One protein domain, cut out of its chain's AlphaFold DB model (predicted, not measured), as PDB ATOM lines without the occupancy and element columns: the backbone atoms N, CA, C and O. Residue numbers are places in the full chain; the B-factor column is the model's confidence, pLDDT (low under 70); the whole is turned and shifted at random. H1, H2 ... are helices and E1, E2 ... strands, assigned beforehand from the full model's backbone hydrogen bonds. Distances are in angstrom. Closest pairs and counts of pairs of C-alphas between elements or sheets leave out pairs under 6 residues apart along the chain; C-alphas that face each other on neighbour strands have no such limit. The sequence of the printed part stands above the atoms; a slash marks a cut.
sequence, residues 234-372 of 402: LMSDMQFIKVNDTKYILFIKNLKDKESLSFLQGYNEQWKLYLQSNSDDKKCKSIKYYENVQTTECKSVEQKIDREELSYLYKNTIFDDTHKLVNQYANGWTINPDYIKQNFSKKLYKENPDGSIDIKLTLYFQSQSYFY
ATOM      1  N   LEU A 234     192.893 288.704 227.932       96.38
ATOM      2  CA  LEU A 234     192.163 288.148 229.072       96.38
ATOM      3  C   LEU A 234     191.602 289.260 229.947       96.38
ATOM      4  O   LEU A 234     192.357 290.128 230.394       96.38
ATOM      5  N   MET A 235     190.298 289.176 230.195       97.50
ATOM      6  CA  MET A 235     189.520 289.976 231.140       97.50
ATOM      7  C   MET A 235     188.124 289.342 231.248       97.50
ATOM      8  O   MET A 235     187.644 288.769 230.262       97.50
ATOM      9  N   SER A 236     187.475 289.431 232.405       96.69
ATOM     10  CA  SER A 236     186.121 288.899 232.603       96.69
ATOM     11  C   SER A 236     185.110 289.676 231.759       96.69
ATOM     12  O   SER A 236     185.320 290.845 231.437       96.69
ATOM     13  N   ASP A 237     184.034 289.004 231.342       96.00
ATOM     14  CA  ASP A 237     182.919 289.591 230.580       96.00
ATOM     15  C   ASP A 237     183.329 290.443 229.357       96.00
ATOM     16  O   ASP A 237     182.656 291.400 228.950       96.00
ATOM     17  N   MET A 238     184.440 290.065 228.721       97.06
ATOM     18  CA  MET A 238     185.015 290.778 227.584       97.06
ATOM     19  C   MET A 238     184.799 290.019 226.270       97.06
ATOM     20  O   MET A 238     184.827 288.791 226.200       97.06
ATOM     21  N   GLN A 239     184.653 290.760 225.176       97.56
ATOM     22  CA  GLN A 239     184.761 290.248 223.814       97.56
ATOM     23  C   GLN A 239     185.908 290.950 223.087       97.56
ATOM     24  O   GLN A 239     186.110 292.147 223.285       97.56
ATOM     25  N   PHE A 240     186.643 290.263 222.213       97.62
ATOM     26  CA  PHE A 240     187.684 290.916 221.415       97.62
ATOM     27  C   PHE A 240     187.703 290.478 219.952       97.62
ATOM     28  O   PHE A 240     187.451 289.324 219.615       97.62
ATOM     29  N   ILE A 241     188.053 291.417 219.073       96.50
ATOM     30  CA  ILE A 241     188.313 291.197 217.648       96.50
ATOM     31  C   ILE A 241     189.786 291.504 217.394       96.50
ATOM     32  O   ILE A 241     190.224 292.638 217.594       96.50
ATOM     33  N   LYS A 242     190.542 290.532 216.879       95.62
ATOM     34  CA  LYS A 242     191.838 290.818 216.256       95.62
ATOM     35  C   LYS A 242     191.594 291.424 214.879       95.62
ATOM     36  O   LYS A 242     191.037 290.757 214.013       95.62
ATOM     37  N   VAL A 243     191.994 292.678 214.682       94.38
ATOM     38  CA  VAL A 243     191.928 293.338 213.369       94.38
ATOM     39  C   VAL A 243     193.156 292.954 212.546       94.38
ATOM     40  O   VAL A 243     193.033 292.516 211.409       94.38
ATOM     41  N   ASN A 244     194.339 293.074 213.145       94.00
ATOM     42  CA  ASN A 244     195.615 292.613 212.600       94.00
ATOM     43  C   ASN A 244     196.594 292.346 213.762       94.00
ATOM     44  O   ASN A 244     196.207 292.422 214.927       94.00
ATOM     45  N   ASP A 245     197.856 292.026 213.473       93.88
ATOM     46  CA  ASP A 245     198.851 291.726 214.516       93.88
ATOM     47  C   ASP A 245     199.178 292.916 215.429       93.88
ATOM     48  O   ASP A 245     199.670 292.704 216.533       93.88
ATOM     49  N   THR A 246     198.854 294.141 215.004       95.81
ATOM     50  CA  THR A 246     199.115 295.404 215.715       95.81
ATOM     51  C   THR A 246     197.862 296.071 216.287       95.81
ATOM     52  O   THR A 246     197.972 297.127 216.902       95.81
ATOM     53  N   LYS A 247     196.662 295.504 216.082       96.69
ATOM     54  CA  LYS A 247     195.388 296.152 216.430       96.69
ATOM     55  C   LYS A 247     194.328 295.147 216.871       96.69
ATOM     56  O   LYS A 247     193.942 294.253 216.114       96.69
ATOM     57  N   TYR A 248     193.779 295.380 218.058       97.19
ATOM     58  CA  TYR A 248     192.681 294.620 218.646       97.19
ATOM     59  C   TYR A 248     191.584 295.579 219.108       97.19
ATOM     60  O   TYR A 248     191.866 296.663 219.616       97.19
ATOM     61  N   ILE A 249     190.327 295.184 218.930       96.56
ATOM     62  CA  ILE A 249     189.163 295.911 219.447       96.56
ATOM     63  C   ILE A 249     188.592 295.092 220.591       96.56
ATOM     64  O   ILE A 249     188.302 293.914 220.399       96.56
ATOM     65  N   LEU A 250     188.438 295.714 221.754       97.62
ATOM     66  CA  LEU A 250     187.935 295.095 222.972       97.62
ATOM     67  C   LEU A 250     186.568 295.697 223.299       97.62
ATOM     68  O   LEU A 250     186.397 296.915 223.249       97.62
ATOM     69  N   PHE A 251     185.613 294.848 223.648       97.25
ATOM     70  CA  PHE A 251     184.297 295.219 224.147       97.25
ATOM     71  C   PHE A 251     184.186 294.670 225.560       97.25
ATOM     72  O   PHE A 251     184.117 293.457 225.741       97.25
ATOM     73  N   ILE A 252     184.207 295.555 226.547       97.38
ATOM     74  CA  ILE A 252     184.109 295.190 227.959       97.38
ATOM     75  C   ILE A 252     182.697 295.550 228.402       97.38
ATOM     76  O   ILE A 252     182.255 296.678 228.169       97.38
ATOM     77  N   LYS A 253     181.984 294.588 228.987       96.38
ATOM     78  CA  LYS A 253     180.609 294.769 229.454       96.38
ATOM     79  C   LYS A 253     180.552 294.730 230.967       96.38
ATOM     80  O   LYS A 253     181.358 294.052 231.589       96.38
ATOM     81  N   ASN A 254     179.567 295.422 231.532       96.94
ATOM     82  CA  ASN A 254     179.274 295.393 232.963       96.94
ATOM     83  C   ASN A 254     180.491 295.701 233.859       96.94
ATOM     84  O   ASN A 254     180.601 295.183 234.970       96.94
ATOM     85  N   LEU A 255     181.402 296.577 233.416       97.88
ATOM     86  CA  LEU A 255     182.576 296.939 234.205       97.88
ATOM     87  C   LEU A 255     182.148 297.794 235.400       97.88
ATOM     88  O   LEU A 255     181.800 298.968 235.244       97.88
ATOM     89  N   LYS A 256     182.158 297.194 236.588       97.75
ATOM     90  CA  LYS A 256     181.733 297.839 237.836       97.75
ATOM     91  C   LYS A 256     182.906 298.243 238.722       97.75
ATOM     92  O   LYS A 256     182.939 299.373 239.198       97.75
ATOM     93  N   ASP A 257     183.869 297.343 238.880       98.12
ATOM     94  CA  ASP A 257     185.049 297.519 239.723       98.12
ATOM     95  C   ASP A 257     186.331 297.585 238.881       98.12
ATOM     96  O   ASP A 257     186.321 297.365 237.667       98.12
ATOM     97  N   LYS A 258     187.461 297.908 239.523       98.31
ATOM     98  CA  LYS A 258     188.774 297.847 238.867       98.31
ATOM     99  C   LYS A 258     189.111 296.405 238.508       98.31
ATOM    100  O   LYS A 258     189.065 295.531 239.369       98.31
ATOM    101  N   GLU A 259     189.569 296.186 237.284       98.19
ATOM    102  CA  GLU A 259     189.901 294.843 236.808       98.19
ATOM    103  C   GLU A 259     191.210 294.820 236.005       98.19
ATOM    104  O   GLU A 259     191.619 295.815 235.402       98.19
ATOM    105  N   SER A 260     191.907 293.680 236.032       98.19
ATOM    106  CA  SER A 260     193.166 293.488 235.313       98.19
ATOM    107  C   SER A 260     192.918 292.981 233.894       98.19
ATOM    108  O   SER A 260     192.430 291.872 233.700       98.19
ATOM    109  N   LEU A 261     193.374 293.743 232.904       98.56
ATOM    110  CA  LEU A 261     193.455 293.315 231.511       98.56
ATOM    111  C   LEU A 261     194.850 292.742 231.249       98.56
ATOM    112  O   LEU A 261     195.842 293.412 231.534       98.56
ATOM    113  N   SER A 262     194.944 291.541 230.681       98.44
ATOM    114  CA  SER A 262     196.222 290.950 230.250       98.44
ATOM    115  C   SER A 262     196.236 290.705 228.746       98.44
ATOM    116  O   SER A 262     195.244 290.267 228.175       98.44
ATOM    117  N   PHE A 263     197.375 290.945 228.101       98.38
ATOM    118  CA  PHE A 263     197.607 290.687 226.683       98.38
ATOM    119  C   PHE A 263     198.884 289.865 226.503       98.38
ATOM    120  O   PHE A 263     199.999 290.365 226.683       98.38
ATOM    121  N   LEU A 264     198.711 288.595 226.133       96.94
ATOM    122  CA  LEU A 264     199.725 287.534 226.085       96.94
ATOM    123  C   LEU A 264     200.685 287.634 224.891       96.94
ATOM    124  O   LEU A 264     201.156 286.621 224.373       96.94
ATOM    125  N   GLN A 265     201.000 288.852 224.464       95.31
ATOM    126  CA  GLN A 265     202.110 289.143 223.563       95.31
ATOM    127  C   GLN A 265     203.290 289.732 224.327       95.31
ATOM    128  O   GLN A 265     203.114 290.272 225.415       95.31
ATOM    129  N   GLY A 266     204.481 289.662 223.724       93.25
ATOM    130  CA  GLY A 266     205.704 290.228 224.290       93.25
ATOM    131  C   GLY A 266     205.515 291.668 224.776       93.25
ATOM    132  O   GLY A 266     204.950 292.508 224.071       93.25
ATOM    133  N   TYR A 267     205.974 291.929 225.996       95.56
ATOM    134  CA  TYR A 267     205.847 293.211 226.664       95.56
ATOM    135  C   TYR A 267     206.545 294.296 225.863       95.56
ATOM    136  O   TYR A 267     207.713 294.160 225.486       95.56
ATOM    137  N   ASN A 268     205.817 295.374 225.608       96.75
ATOM    138  CA  ASN A 268     206.349 296.545 224.946       96.75
ATOM    139  C   ASN A 268     205.497 297.759 225.315       96.75
ATOM    140  O   ASN A 268     204.296 297.754 225.065       96.75
ATOM    141  N   GLU A 269     206.128 298.809 225.838       97.50
ATOM    142  CA  GLU A 269     205.501 300.078 226.252       97.50
ATOM    143  C   GLU A 269     204.728 300.795 225.127       97.50
ATOM    144  O   GLU A 269     203.940 301.703 225.383       97.50
ATOM    145  N   GLN A 270     204.951 300.399 223.870       98.06
ATOM    146  CA  GLN A 270     204.280 300.939 222.686       98.06
ATOM    147  C   GLN A 270     202.913 300.294 222.415       98.06
ATOM    148  O   GLN A 270     202.199 300.738 221.517       98.06
ATOM    149  N   TRP A 271     202.524 299.263 223.170       98.44
ATOM    150  CA  TRP A 271     201.134 298.817 223.221       98.44
ATOM    151  C   TRP A 271     200.308 299.799 224.042       98.44
ATOM    152  O   TRP A 271     200.571 299.994 225.223       98.44
ATOM    153  N   LYS A 272     199.304 300.409 223.413       98.50
ATOM    154  CA  LYS A 272     198.490 301.477 223.997       98.50
ATOM    155  C   LYS A 272     197.005 301.151 223.925       98.50
ATOM    156  O   LYS A 272     196.550 300.519 222.969       98.50
ATOM    157  N   LEU A 273     196.252 301.614 224.921       98.56
ATOM    158  CA  LEU A 273     194.794 301.544 224.942       98.56
ATOM    159  C   LEU A 273     194.200 302.899 224.557       98.56
ATOM    160  O   LEU A 273     194.637 303.944 225.034       98.56
ATOM    161  N   TYR A 274     193.170 302.867 223.719       97.81
ATOM    162  CA  TYR A 274     192.430 304.042 223.271       97.81
ATOM    163  C   TYR A 274     190.937 303.813 223.477       97.81
ATOM    164  O   TYR A 274     190.392 302.818 222.993       97.81
ATOM    165  N   LEU A 275     190.265 304.746 224.154       97.12
ATOM    166  CA  LEU A 275     188.811 304.714 224.299       97.12
ATOM    167  C   LEU A 275     188.146 305.041 222.953       97.12
ATOM    168  O   LEU A 275     188.550 305.981 222.266       97.12
ATOM    169  N   GLN A 276     187.139 304.263 222.560       94.62
ATOM    170  CA  GLN A 276     186.390 304.466 221.320       94.62
ATOM    171  C   GLN A 276     184.935 304.842 221.583       94.62
ATOM    172  O   GLN A 276     184.362 304.500 222.612       94.62
ATOM    173  N   SER A 277     184.322 305.519 220.608       92.19
ATOM    174  CA  SER A 277     182.877 305.750 220.604       92.19
ATOM    175  C   SER A 277     182.122 304.422 220.555       92.19
ATOM    176  O   SER A 277     182.470 303.527 219.778       92.19
ATOM    177  N   ASN A 278     181.053 304.324 221.345       81.31
ATOM    178  CA  ASN A 278     180.195 303.141 221.389       81.31
ATOM    179  C   ASN A 278     179.187 303.086 220.218       81.31
ATOM    180  O   ASN A 278     178.350 302.197 220.167       81.31
ATOM    181  N   SER A 279     179.251 304.039 219.280       75.69
ATOM    182  CA  SER A 279     178.351 304.127 218.116       75.69
ATOM    183  C   SER A 279     178.622 303.083 217.027       75.69
ATOM    184  O   SER A 279     177.753 302.814 216.203       75.69
ATOM    185  N   ASP A 280     179.828 302.514 216.997       67.56
ATOM    186  CA  ASP A 280     180.251 301.597 215.940       67.56
ATOM    187  C   ASP A 280     180.013 300.139 216.351       67.56
ATOM    188  O   ASP A 280     180.911 299.474 216.894       67.56
ATOM    189  N   ASP A 281     178.817 299.642 216.034       64.31
ATOM    190  CA  ASP A 281     178.362 298.263 216.247       64.31
ATOM    191  C   ASP A 281     179.045 297.275 215.287       64.31
ATOM    192  O   ASP A 281     178.430 296.640 214.421       64.31
ATOM    193  N   LYS A 282     180.357 297.082 215.444       77.19
ATOM    194  CA  LYS A 282     180.987 295.873 214.903       77.19
ATOM    195  C   LYS A 282     180.429 294.676 215.670       77.19
ATOM    196  O   LYS A 282     180.865 294.382 216.778       77.19
ATOM    197  N   LYS A 283     179.464 293.978 215.068       84.12
ATOM    198  CA  LYS A 283     178.866 292.774 215.653       84.12
ATOM    199  C   LYS A 283     179.935 291.694 215.829       84.12
ATOM    200  O   LYS A 283     180.505 291.208 214.852       84.12
ATOM    201  N   CYS A 284     180.185 291.299 217.076       90.56
ATOM    202  CA  CYS A 284     181.029 290.151 217.387       90.56
ATOM    203  C   CYS A 284     180.369 288.869 216.861       90.56
ATOM    204  O   CYS A 284     179.359 288.408 217.395       90.56
ATOM    205  N   LYS A 285     180.950 288.263 215.822       94.38
ATOM    206  CA  LYS A 285     180.642 286.879 215.449       94.38
ATOM    207  C   LYS A 285     181.577 285.964 216.233       94.38
ATOM    208  O   LYS A 285     182.741 285.847 215.857       94.38
ATOM    209  N   SER A 286     181.087 285.372 217.319       95.62
ATOM    210  CA  SER A 286     181.886 284.502 218.193       95.62
ATOM    211  C   SER A 286     182.559 283.374 217.400       95.62
ATOM    212  O   SER A 286     181.899 282.675 216.628       95.62
ATOM    213  N   ILE A 287     183.877 283.230 217.568       95.69
ATOM    214  CA  ILE A 287     184.639 282.042 217.162       95.69
ATOM    215  C   ILE A 287     184.702 281.074 218.339       95.69
ATOM    216  O   ILE A 287     184.472 279.878 218.171       95.69
ATOM    217  N   LYS A 288     185.077 281.588 219.515       96.62
ATOM    218  CA  LYS A 288     185.344 280.779 220.696       96.62
ATOM    219  C   LYS A 288     185.050 281.554 221.975       96.62
ATOM    220  O   LYS A 288     185.429 282.713 222.107       96.62
ATOM    221  N   TYR A 289     184.419 280.873 222.924       97.25
ATOM    222  CA  TYR A 289     184.253 281.329 224.298       97.25
ATOM    223  C   TYR A 289     185.240 280.591 225.210       97.25
ATOM    224  O   TYR A 289     185.405 279.374 225.089       97.25
ATOM    225  N   TYR A 290     185.916 281.335 226.080       96.62
ATOM    226  CA  TYR A 290     186.888 280.834 227.044       96.62
ATOM    227  C   TYR A 290     186.270 280.927 228.438       96.62
ATOM    228  O   TYR A 290     186.318 281.976 229.074       96.62
ATOM    229  N   GLU A 291     185.645 279.836 228.878       95.12
ATOM    230  CA  GLU A 291     184.823 279.783 230.095       95.12
ATOM    231  C   GLU A 291     185.593 280.173 231.363       95.12
ATOM    232  O   GLU A 291     185.086 280.915 232.197       95.12
ATOM    233  N   ASN A 292     186.854 279.752 231.465       93.31
ATOM    234  CA  ASN A 292     187.724 280.019 232.610       93.31
ATOM    235  C   ASN A 292     188.027 281.506 232.854       93.31
ATOM    236  O   ASN A 292     188.380 281.869 233.972       93.31
ATOM    237  N   VAL A 293     187.912 282.350 231.827       95.44
ATOM    238  CA  VAL A 293     188.142 283.804 231.919       95.44
ATOM    239  C   VAL A 293     186.965 284.619 231.387       95.44
ATOM    240  O   VAL A 293     187.082 285.823 231.203       95.44
ATOM    241  N   GLN A 294     185.843 283.958 231.087       96.94
ATOM    242  CA  GLN A 294     184.616 284.555 230.552       96.94
ATOM    243  C   GLN A 294     184.840 285.481 229.341       96.94
ATOM    244  O   GLN A 294     184.079 286.414 229.095       96.94
ATOM    245  N   THR A 295     185.869 285.203 228.538       97.31
ATOM    246  CA  THR A 295     186.222 286.016 227.371       97.31
ATOM    247  C   THR A 295     185.698 285.377 226.088       97.31
ATOM    248  O   THR A 295     185.852 284.177 225.862       97.31
ATOM    249  N   THR A 296     185.131 286.182 225.191       97.75
ATOM    250  CA  THR A 296     184.764 285.755 223.833       97.75
ATOM    251  C   THR A 296     185.739 286.289 222.795       97.75
ATOM    252  O   THR A 296     185.914 287.494 222.634       97.75
ATOM    253  N   GLU A 297     186.320 285.393 222.014       97.56
ATOM    254  CA  GLU A 297     187.050 285.751 220.810       97.56
ATOM    255  C   GLU A 297     186.101 285.803 219.611       97.56
ATOM    256  O   GLU A 297     185.357 284.860 219.325       97.56
ATOM    257  N   CYS A 298     186.151 286.911 218.888       96.81
ATOM    258  CA  CYS A 298     185.302 287.198 217.746       96.81
ATOM    259  C   CYS A 298     186.072 287.041 216.431       96.81
ATOM    260  O   CYS A 298     187.286 287.248 216.360       96.81
ATOM    261  N   LYS A 299     185.340 286.749 215.352       95.25
ATOM    262  CA  LYS A 299     185.898 286.612 214.009       95.25
ATOM    263  C   LYS A 299     186.654 287.863 213.583       95.25
ATOM    264  O   LYS A 299     186.104 288.963 213.632       95.25
ATOM    265  N   SER A 300     187.895 287.663 213.133       88.56
ATOM    266  CA  SER A 300     188.681 288.722 212.506       88.56
ATOM    267  C   SER A 300     187.907 289.306 211.327       88.56
ATOM    268  O   SER A 300     187.303 288.584 210.526       88.56
ATOM    269  N   VAL A 301     187.899 290.631 211.262       83.62
ATOM    270  CA  VAL A 301     187.360 291.377 210.134       83.62
ATOM    271  C   VAL A 301     188.566 291.763 209.301       83.62
ATOM    272  O   VAL A 301     189.387 292.551 209.769       83.62
ATOM    273  N   GLU A 302     188.683 291.219 208.089       76.06
ATOM    274  CA  GLU A 302     189.691 291.686 207.140       76.06
ATOM    275  C   GLU A 302     189.468 293.182 206.907       76.06
ATOM    276  O   GLU A 302     188.462 293.600 206.331       76.06
ATOM    277  N   GLN A 303     190.385 294.002 207.413       74.00
ATOM    278  CA  GLN A 303     190.370 295.436 207.180       74.00
ATOM    279  C   GLN A 303     191.552 295.804 206.297       74.00
ATOM    280  O   GLN A 303     192.692 295.417 206.552       74.00
ATOM    281  N   LYS A 304     191.266 296.583 205.251       76.94
ATOM    282  CA  LYS A 304     192.300 297.338 204.546       76.94
ATOM    283  C   LYS A 304     192.924 298.330 205.528       76.94
ATOM    284  O   LYS A 304     192.238 298.777 206.447       76.94
ATOM    285  N   ILE A 305     194.198 298.658 205.302       74.50
ATOM    286  CA  ILE A 305     194.921 299.717 206.022       74.50
ATOM    287  C   ILE A 305     194.001 300.932 206.136       74.50
ATOM    288  O   ILE A 305     193.547 301.477 205.126       74.50
ATOM    289  N   ASP A 306     193.687 301.294 207.372       80.69
ATOM    290  CA  ASP A 306     192.747 302.360 207.671       80.69
ATOM    291  C   ASP A 306     193.518 303.674 207.820       80.69
ATOM    292  O   ASP A 306     194.543 303.729 208.501       80.69
ATOM    293  N   ARG A 307     193.021 304.759 207.215       83.81
ATOM    294  CA  ARG A 307     193.609 306.102 207.389       83.81
ATOM    295  C   ARG A 307     193.627 306.516 208.860       83.81
ATOM    296  O   ARG A 307     194.465 307.321 209.261       83.81
ATOM    297  N   GLU A 308     192.744 305.933 209.669       88.62
ATOM    298  CA  GLU A 308     192.735 306.118 211.114       88.62
ATOM    299  C   GLU A 308     194.013 305.641 211.816       88.62
ATOM    300  O   GLU A 308     194.260 306.067 212.942       88.62
ATOM    301  N   GLU A 309     194.855 304.807 211.200       92.50
ATOM    302  CA  GLU A 309     196.076 304.312 211.847       92.50
ATOM    303  C   GLU A 309     197.064 305.436 212.186       92.50
ATOM    304  O   GLU A 309     197.705 305.395 213.233       92.50
ATOM    305  N   LEU A 310     197.129 306.504 211.384       95.00
ATOM    306  CA  LEU A 310     197.944 307.682 211.713       95.00
ATOM    307  C   LEU A 310     197.325 308.536 212.826       95.00
ATOM    308  O   LEU A 310     198.042 309.252 213.523       95.00
ATOM    309  N   SER A 311     196.006 308.445 213.036       95.38
ATOM    310  CA  SER A 311     195.327 309.222 214.080       95.38
ATOM    311  C   SER A 311     195.778 308.825 215.491       95.38
ATOM    312  O   SER A 311     195.737 309.657 216.392       95.38
ATOM    313  N   TYR A 312     196.273 307.595 215.688       95.94
ATOM    314  CA  TYR A 312     196.775 307.121 216.986       95.94
ATOM    315  C   TYR A 312     198.059 307.825 217.457       95.94
ATOM    316  O   TYR A 312     198.402 307.726 218.633       95.94
ATOM    317  N   LEU A 313     198.741 308.577 216.584       95.38
ATOM    318  CA  LEU A 313     199.836 309.466 216.994       95.38
ATOM    319  C   LEU A 313     199.340 310.680 217.790       95.38
ATOM    320  O   LEU A 313     200.099 311.244 218.570       95.38
ATOM    321  N   TYR A 314     198.079 311.073 217.593       95.94
ATOM    322  CA  TYR A 314     197.491 312.279 218.183       95.94
ATOM    323  C   TYR A 314     196.333 311.984 219.144       95.94
ATOM    324  O   TYR A 314     195.862 312.884 219.834       95.94
ATOM    325  N   LYS A 315     195.839 310.741 219.185       95.88
ATOM    326  CA  LYS A 315     194.809 310.320 220.141       95.88
ATOM    327  C   LYS A 315     195.417 310.139 221.529       95.88
ATOM    328  O   LYS A 315     196.482 309.545 221.669       95.88
ATOM    329  N   ASN A 316     194.683 310.579 222.547       96.19
ATOM    330  CA  ASN A 316     195.057 310.355 223.938       96.19
ATOM    331  C   ASN A 316     194.968 308.863 224.272       96.19
ATOM    332  O   ASN A 316     193.942 308.219 224.020       96.19
ATOM    333  N   THR A 317     196.047 308.335 224.836       97.56
ATOM    334  CA  THR A 317     196.090 306.996 225.418       97.56
ATOM    335  C   THR A 317     195.394 307.005 226.779       97.56
ATOM    336  O   THR A 317     195.221 308.055 227.404       97.56
ATOM    337  N   ILE A 318     194.951 305.837 227.235       98.00
ATOM    338  CA  ILE A 318     194.360 305.661 228.562       98.00
ATOM    339  C   ILE A 318     195.091 304.555 229.322       98.00
ATOM    340  O   ILE A 318     195.544 303.585 228.718       98.00
ATOM    341  N   PHE A 319     195.161 304.692 230.648       98.00
ATOM    342  CA  PHE A 319     195.748 303.703 231.563       98.00
ATOM    343  C   PHE A 319     197.242 303.408 231.362       98.00
ATOM    344  O   PHE A 319     197.726 302.379 231.841       98.00
ATOM    345  N   ASP A 320     197.983 304.293 230.688       97.62
ATOM    346  CA  ASP A 320     199.434 304.162 230.485       97.62
ATOM    347  C   ASP A 320     200.209 304.085 231.813       97.62
ATOM    348  O   ASP A 320     201.219 303.395 231.898       97.62
ATOM    349  N   ASP A 321     199.699 304.730 232.862       97.75
ATOM    350  CA  ASP A 321     200.226 304.703 234.228       97.75
ATOM    351  C   ASP A 321     200.107 303.327 234.907       97.75
ATOM    352  O   ASP A 321     200.856 303.020 235.833       97.75
ATOM    353  N   THR A 322     199.189 302.478 234.435       98.31
ATOM    354  CA  THR A 322     198.983 301.117 234.959       98.31
ATOM    355  C   THR A 322     199.566 300.023 234.063       98.31
ATOM    356  O   THR A 322     199.459 298.839 234.406       98.31
ATOM    357  N   HIS A 323     200.168 300.392 232.923       98.50
ATOM    358  CA  HIS A 323     200.776 299.444 231.991       98.50
ATOM    359  C   HIS A 323     202.010 298.797 232.617       98.50
ATOM    360  O   HIS A 323     202.995 299.458 232.936       98.50
ATOM    361  N   LYS A 324     201.973 297.477 232.784       97.88
ATOM    362  CA  LYS A 324     203.021 296.722 233.471       97.88
ATOM    363  C   LYS A 324     203.320 295.392 232.794       97.88
ATOM    364  O   LYS A 324     202.505 294.846 232.049       97.88
ATOM    365  N   LEU A 325     204.502 294.864 233.094       96.50
ATOM    366  CA  LEU A 325     204.903 293.509 232.742       96.50
ATOM    367  C   LEU A 325     204.114 292.509 233.600       96.50
ATOM    368  O   LEU A 325     204.201 292.538 234.826       96.50
ATOM    369  N   VAL A 326     203.374 291.602 232.963       94.94
ATOM    370  CA  VAL A 326     202.671 290.491 233.626       94.94
ATOM    371  C   VAL A 326     203.212 289.159 233.120       94.94
ATOM    372  O   VAL A 326     203.770 289.079 232.026       94.94
ATOM    373  N   ASN A 327     203.130 288.102 233.929       91.06
ATOM    374  CA  ASN A 327     203.678 286.776 233.597       91.06
ATOM    375  C   ASN A 327     205.155 286.806 233.152       91.06
ATOM    376  O   ASN A 327     205.611 285.938 232.417       91.06
ATOM    377  N   GLN A 328     205.903 287.828 233.586       90.88
ATOM    378  CA  GLN A 328     207.308 288.086 233.249       90.88
ATOM    379  C   GLN A 328     207.600 288.337 231.753       90.88
ATOM    380  O   GLN A 328     208.754 288.570 231.388       90.88
ATOM    381  N   TYR A 329     206.594 288.321 230.874       92.06
ATOM    382  CA  TYR A 329     206.795 288.529 229.435       92.06
ATOM    383  C   TYR A 329     205.670 289.300 228.742       92.06
ATOM    384  O   TYR A 329     205.904 289.791 227.644       92.06
ATOM    385  N   ALA A 330     204.476 289.364 229.327       95.69
ATOM    386  CA  ALA A 330     203.258 289.850 228.695       95.69
ATOM    387  C   ALA A 330     202.906 291.281 229.120       95.69
ATOM    388  O   ALA A 330     203.467 291.824 230.072       95.69
ATOM    389  N   ASN A 331     201.954 291.895 228.421       98.31
ATOM    390  CA  ASN A 331     201.446 293.227 228.746       98.31
ATOM    391  C   ASN A 331     200.234 293.128 229.680       98.31
ATOM    392  O   ASN A 331     199.406 292.234 229.506       98.31
ATOM    393  N   GLY A 332     200.095 294.046 230.635       98.50
ATOM    394  CA  GLY A 332     198.883 294.150 231.445       98.50
ATOM    395  C   GLY A 332     198.559 295.575 231.879       98.50
ATOM    396  O   GLY A 332     199.457 296.403 231.993       98.50
ATOM    397  N   TRP A 333     197.277 295.839 232.135       98.69
ATOM    398  CA  TRP A 333     196.724 297.130 232.562       98.69
ATOM    399  C   TRP A 333     195.706 296.927 233.682       98.69
ATOM    400  O   TRP A 333     195.151 295.840 233.833       98.69
ATOM    401  N   THR A 334     195.431 297.980 234.455       98.62
ATOM    402  CA  THR A 334     194.308 298.006 235.405       98.62
ATOM    403  C   THR A 334     193.240 298.957 234.883       98.62
ATOM    404  O   THR A 334     193.445 300.167 234.852       98.62
ATOM    405  N   ILE A 335     192.100 298.416 234.462       98.44
ATOM    406  CA  ILE A 335     190.998 299.190 233.890       98.44
ATOM    407  C   ILE A 335     190.127 299.702 235.035       98.44
ATOM    408  O   ILE A 335     189.584 298.911 235.802       98.44
ATOM    409  N   ASN A 336     190.015 301.025 235.170       98.44
ATOM    410  CA  ASN A 336     189.243 301.667 236.233       98.44
ATOM    411  C   ASN A 336     187.998 302.381 235.661       98.44
ATOM    412  O   ASN A 336     188.167 303.400 234.979       98.44
ATOM    413  N   PRO A 337     186.767 301.909 235.940       98.25
ATOM    414  CA  PRO A 337     185.553 302.534 235.415       98.25
ATOM    415  C   PRO A 337     185.333 303.959 235.943       98.25
ATOM    416  O   PRO A 337     184.888 304.820 235.184       98.25
ATOM    417  N   ASP A 338     185.711 304.256 237.191       98.38
ATOM    418  CA  ASP A 338     185.545 305.597 237.768       98.38
ATOM    419  C   ASP A 338     186.413 306.634 237.057       98.38
ATOM    420  O   ASP A 338     185.961 307.745 236.774       98.38
ATOM    421  N   TYR A 339     187.638 306.248 236.684       98.25
ATOM    422  CA  TYR A 339     188.518 307.099 235.884       98.25
ATOM    423  C   TYR A 339     187.870 307.449 234.540       98.25
ATOM    424  O   TYR A 339     187.917 308.604 234.116       98.25
ATOM    425  N   ILE A 340     187.213 306.481 233.891       98.00
ATOM    426  CA  ILE A 340     186.515 306.714 232.619       98.00
ATOM    427  C   ILE A 340     185.349 307.686 232.821       98.00
ATOM    428  O   ILE A 340     185.238 308.670 232.090       98.00
ATOM    429  N   LYS A 341     184.510 307.452 233.837       97.81
ATOM    430  CA  LYS A 341     183.340 308.294 234.130       97.81
ATOM    431  C   LYS A 341     183.713 309.745 234.441       97.81
ATOM    432  O   LYS A 341     182.994 310.648 234.022       97.81
ATOM    433  N   GLN A 342     184.814 309.959 235.161       97.94
ATOM    434  CA  GLN A 342     185.258 311.286 235.599       97.94
ATOM    435  C   GLN A 342     185.949 312.091 234.490       97.94
ATOM    436  O   GLN A 342     185.834 313.314 234.472       97.94
ATOM    437  N   ASN A 343     186.657 311.429 233.568       97.94
ATOM    438  CA  ASN A 343     187.535 312.108 232.604       97.94
ATOM    439  C   ASN A 343     186.993 312.134 231.167       97.94
ATOM    440  O   ASN A 343     187.532 312.853 230.325       97.94
ATOM    441  N   PHE A 344     185.944 311.365 230.855       96.94
ATOM    442  CA  PHE A 344     185.453 311.204 229.485       96.94
ATOM    443  C   PHE A 344     183.945 311.443 229.356       96.94
ATOM    444  O   PHE A 344     183.159 311.252 230.280       96.94
ATOM    445  N   SER A 345     183.522 311.854 228.159       95.94
ATOM    446  CA  SER A 345     182.109 312.079 227.841       95.94
ATOM    447  C   SER A 345     181.312 310.768 227.809       95.94
ATOM    448  O   SER A 345     181.795 309.765 227.283       95.94
ATOM    449  N   LYS A 346     180.034 310.819 228.220       95.00
ATOM    450  CA  LYS A 346     179.047 309.725 228.097       95.00
ATOM    451  C   LYS A 346     178.842 309.197 226.666       95.00
ATOM    452  O   LYS A 346     178.172 308.196 226.479       95.00
ATOM    453  N   LYS A 347     179.399 309.837 225.632       95.00
ATOM    454  CA  LYS A 347     179.411 309.286 224.260       95.00
ATOM    455  C   LYS A 347     180.376 308.101 224.093       95.00
ATOM    456  O   LYS A 347     180.251 307.339 223.139       95.00
ATOM    457  N   LEU A 348     181.358 307.972 224.984       95.62
ATOM    458  CA  LEU A 348     182.438 306.984 224.896       95.62
ATOM    459  C   LEU A 348     182.194 305.726 225.745       95.62
ATOM    460  O   LEU A 348     182.956 304.768 225.659       95.62
ATOM    461  N   TYR A 349     181.138 305.718 226.556       96.25
ATOM    462  CA  TYR A 349     180.737 304.578 227.374       96.25
ATOM    463  C   TYR A 349     179.221 304.557 227.529       96.25
ATOM    464  O   TYR A 349     178.564 305.586 227.406       96.25
ATOM    465  N   LYS A 350     178.653 303.390 227.818       96.38
ATOM    466  CA  LYS A 350     177.242 303.260 228.183       96.38
ATOM    467  C   LYS A 350     177.155 302.901 229.657       96.38
ATOM    468  O   LYS A 350     177.746 301.919 230.076       96.38
ATOM    469  N   GLU A 351     176.438 303.703 230.430       97.25
ATOM    470  CA  GLU A 351     176.172 303.432 231.843       97.25
ATOM    471  C   GLU A 351     174.940 302.528 231.976       97.25
ATOM    472  O   GLU A 351     173.899 302.793 231.370       97.25
ATOM    473  N   ASN A 352     175.084 301.443 232.732       97.38
ATOM    474  CA  ASN A 352     174.037 300.462 232.988       97.38
ATOM    475  C   ASN A 352     173.239 300.837 234.255       97.38
ATOM    476  O   ASN A 352     173.734 301.598 235.092       97.38
ATOM    477  N   PRO A 353     172.012 300.308 234.445       97.69
ATOM    478  CA  PRO A 353     171.174 300.640 235.604       97.69
ATOM    479  C   PRO A 353     171.800 300.313 236.968       97.69
ATOM    480  O   PRO A 353     171.456 300.937 237.966       97.69
ATOM    481  N   ASP A 354     172.713 299.343 237.017       97.31
ATOM    482  CA  ASP A 354     173.436 298.922 238.223       97.31
ATOM    483  C   ASP A 354     174.699 299.761 238.508       97.31
ATOM    484  O   ASP A 354     175.454 299.461 239.436       97.31
ATOM    485  N   GLY A 355     174.941 300.797 237.698       97.06
ATOM    486  CA  GLY A 355     176.108 301.668 237.774       97.06
ATOM    487  C   GLY A 355     177.360 301.104 237.102       97.06
ATOM    488  O   GLY A 355     178.378 301.795 237.088       97.06
ATOM    489  N   SER A 356     177.331 299.900 236.529       97.88
ATOM    490  CA  SER A 356     178.432 299.405 235.698       97.88
ATOM    491  C   SER A 356     178.496 300.148 234.354       97.88
ATOM    492  O   SER A 356     177.564 300.872 233.989       97.88
ATOM    493  N   ILE A 357     179.603 300.018 233.617       97.69
ATOM    494  CA  ILE A 357     179.735 300.606 232.277       97.69
ATOM    495  C   ILE A 357     180.109 299.572 231.219       97.69
ATOM    496  O   ILE A 357     180.932 298.688 231.450       97.69
ATOM    497  N   ASP A 358     179.556 299.751 230.022       97.12
ATOM    498  CA  ASP A 358     180.017 299.086 228.811       97.12
ATOM    499  C   ASP A 358     180.947 300.038 228.052       97.12
ATOM    500  O   ASP A 358     180.584 301.189 227.764       97.12
ATOM    501  N   ILE A 359     182.143 299.561 227.707       97.00
ATOM    502  CA  ILE A 359     183.160 300.352 227.007       97.00
ATOM    503  C   ILE A 359     183.734 299.605 225.813       97.00
ATOM    504  O   ILE A 359     183.847 298.376 225.790       97.00
ATOM    505  N   LYS A 360     184.164 300.389 224.825       97.19
ATOM    506  CA  LYS A 360     184.891 299.905 223.658       97.19
ATOM    507  C   LYS A 360     186.302 300.468 223.674       97.19
ATOM    508  O   LYS A 360     186.490 301.684 223.657       97.19
ATOM    509  N   LEU A 361     187.293 299.586 223.676       97.44
ATOM    510  CA  LEU A 361     188.704 299.952 223.631       97.44
ATOM    511  C   LEU A 361     189.335 299.491 222.323       97.44
ATOM    512  O   LEU A 361     188.958 298.477 221.738       97.44
ATOM    513  N   THR A 362     190.341 300.223 221.870       97.25
ATOM    514  CA  THR A 362     191.319 299.711 220.914       97.25
ATOM    515  C   THR A 362     192.651 299.534 221.607       97.25
ATOM    516  O   THR A 362     193.199 300.497 222.132       97.25
ATOM    517  N   LEU A 363     193.174 298.314 221.557       98.44
ATOM    518  CA  LEU A 363     194.548 297.995 221.899       98.44
ATOM    519  C   LEU A 363     195.377 298.046 220.612       98.44
ATOM    520  O   LEU A 363     195.117 297.285 219.678       98.44
ATOM    521  N   TYR A 364     196.335 298.965 220.540       98.00
ATOM    522  CA  TYR A 364     197.081 299.240 219.315       98.00
ATOM    523  C   TYR A 364     198.575 299.424 219.573       98.00
ATOM    524  O   TYR A 364     198.974 300.018 220.574       98.00
ATOM    525  N   PHE A 365     199.397 298.914 218.659       97.81
ATOM    526  CA  PHE A 365     200.846 299.044 218.713       97.81
ATOM    527  C   PHE A 365     201.288 300.351 218.049       97.81
ATOM    528  O   PHE A 365     201.453 300.421 216.832       97.81
ATOM    529  N   GLN A 366     201.491 301.400 218.845       96.81
ATOM    530  CA  GLN A 366     201.696 302.773 218.370       96.81
ATOM    531  C   GLN A 366     202.911 302.936 217.442       96.81
ATOM    532  O   GLN A 366     202.889 303.759 216.525       96.81
ATOM    533  N   SER A 367     203.952 302.109 217.611       96.81
ATOM    534  CA  SER A 367     205.110 302.080 216.703       96.81
ATOM    535  C   SER A 367     204.724 301.848 215.237       96.81
ATOM    536  O   SER A 367     205.400 302.349 214.339       96.81
ATOM    537  N   GLN A 368     203.611 301.154 214.986       95.00
ATOM    538  CA  GLN A 368     203.101 300.920 213.640       95.00
ATOM    539  C   GLN A 368     202.693 302.232 212.940       95.00
ATOM    540  O   GLN A 368     202.967 302.404 211.751       95.00
ATOM    541  N   SER A 369     202.134 303.211 213.661       95.25
ATOM    542  CA  SER A 369     201.810 304.526 213.088       95.25
ATOM    543  C   SER A 369     203.056 305.304 212.665       95.25
ATOM    544  O   SER A 369     203.051 305.947 211.615       95.25
ATOM    545  N   TYR A 370     204.140 305.237 213.447       94.06
ATOM    546  CA  TYR A 370     205.412 305.873 213.087       94.06
ATOM    547  C   TYR A 370     206.030 305.243 211.837       94.06
ATOM    548  O   TYR A 370     206.560 305.959 210.988       94.06
ATOM    549  N   PHE A 371     205.917 303.920 211.688       93.31
ATOM    550  CA  PHE A 371     206.335 303.228 210.471       93.31
ATOM    551  C   PHE A 371     205.575 303.745 209.240       93.31
ATOM    552  O   PHE A 371     206.199 304.111 208.242       93.31
ATOM    553  N   TYR A 372     204.246 303.867 209.323       92.56
ATOM    554  CA  TYR A 372     203.446 304.422 208.227       92.56
ATOM    555  C   TYR A 372     203.778 305.884 207.919       92.56
ATOM    556  O   TYR A 372     203.896 306.249 206.749       92.56
TER     557      TYR A 372
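What this domain is: This is residues 234 to 372 of the 402 residues of an uncharacterized protein of Candidatus Roizmanbacteria bacterium (UniProt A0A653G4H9). A large, twisted sheet of seven strands makes the body, with E2 and E10 near its middle and the hairpin E5 and E6 at one far edge. A small sheet of three strands stands over part of one of its faces, so that the two sheets are only partly face to face; helix H2 lies across E10, and the small helices H1 and H3 touch at the end of the body where E10 ends. The printed part has 139 residues with ten named strands and three named helices, in the order E1 E2 E3 E4 E5 E6 H1 E7 E8 H2 E9 E10 H3. The large sheet is branched and mixed, the small one runs E3 E8 E7 and is antiparallel, and the class is mixed, helices and strands. The whole is compact, with a radius of gyration of the C-alphas of 14.5 A, and spans 43 by 33 by 31 A.

How they stand to each other: Begin with E1, residues 238 to 244, and E2, residues 247 to 255, an antiparallel hairpin; look for N 239 and O 251, 2.8 A apart and within hydrogen-bond range. On the other side of E1 lies E6, residues 295 to 298, parallel to it at 36 degrees, with N 296 and O 238 2.8 A apart. E5, residues 286 to 290, is an edge strand and forms a hairpin with E6, with N 287 and O 297 2.8 A apart. On the other side of E2 lies E10, residues 357 to 365, antiparallel at 160 degrees, with N 250 and O 361 2.8 A apart. E10 has three neighbours: opposite E2, it has E4, residues 271 to 276, beside its residues 360 to 365, and E9, residues 349 to 351, beside its residues 357 to 359. Check N 274 and O 362 for E4, and N 350 and O 358 for the hairpin E9 and E10, each pair 2.9 A apart. This sheet's C-alphas lie up to 6.6 A off its best plane. In the small sheet, E8, residues 330 to 335, is the inner strand. Beside it is E3, residues 259 to 266, with N 261 and O 333 2.9 A apart; E7, residues 324 to 326, forms a hairpin with E8, with N 324 and O 332 2.8 A apart. Between the sheets, the closest C-alphas of E4 and E8 are those of Trp 271 and Asn 331, 7.9 A apart, while E3 and E10 are apart. H2, residues 337 to 343, is on the large sheet at a height of 9.5 A; it is over E10, across the strands at 78 degrees on the local plane. The closest C-alphas of H2 and E10 are those of Pro 337 and Ile 357, 6.9 A apart. H1, residues 307 to 313, only grazes that sheet with residues 309 to 312. It touches H3, residues 367 to 372, at a steep tilt of 48 degrees, opposite ways, closest at the C-alphas of Leu 310 and Ser 369, 5.2 A apart. In H2 and H3 every O i to N i+4 pair is within hydrogen-bond range; in H1 0 of 3 are, and 2 of 4 O i to N i+3 pairs.

Where its parts are: Find C-alpha 238 at (185.015, 290.778, 227.584); from there E1 runs 18.4 A to Asn 244. E2 covers 21.9 A, E3 20.7 A, E4 15.9 A and E8 16.3 A; E5, E6, E7 and E9 are shorter. H1 measures 11.9 A and H2 10.2 A. Find C-alpha 357 at (179.735, 300.606, 232.277), where E10 sets out for 25.1 A. H3 ends at C-alpha 372, at (203.446, 304.422, 208.227).

The domain as a whole: The two C-alphas farthest apart are those of Pro 353 and Phe 371, 43.3 A. The printed part has no cut and no long link. Mean pLDDT of the printed part is 94.6, and residues 280 to 281, in the link from E4 to E5, are under 70.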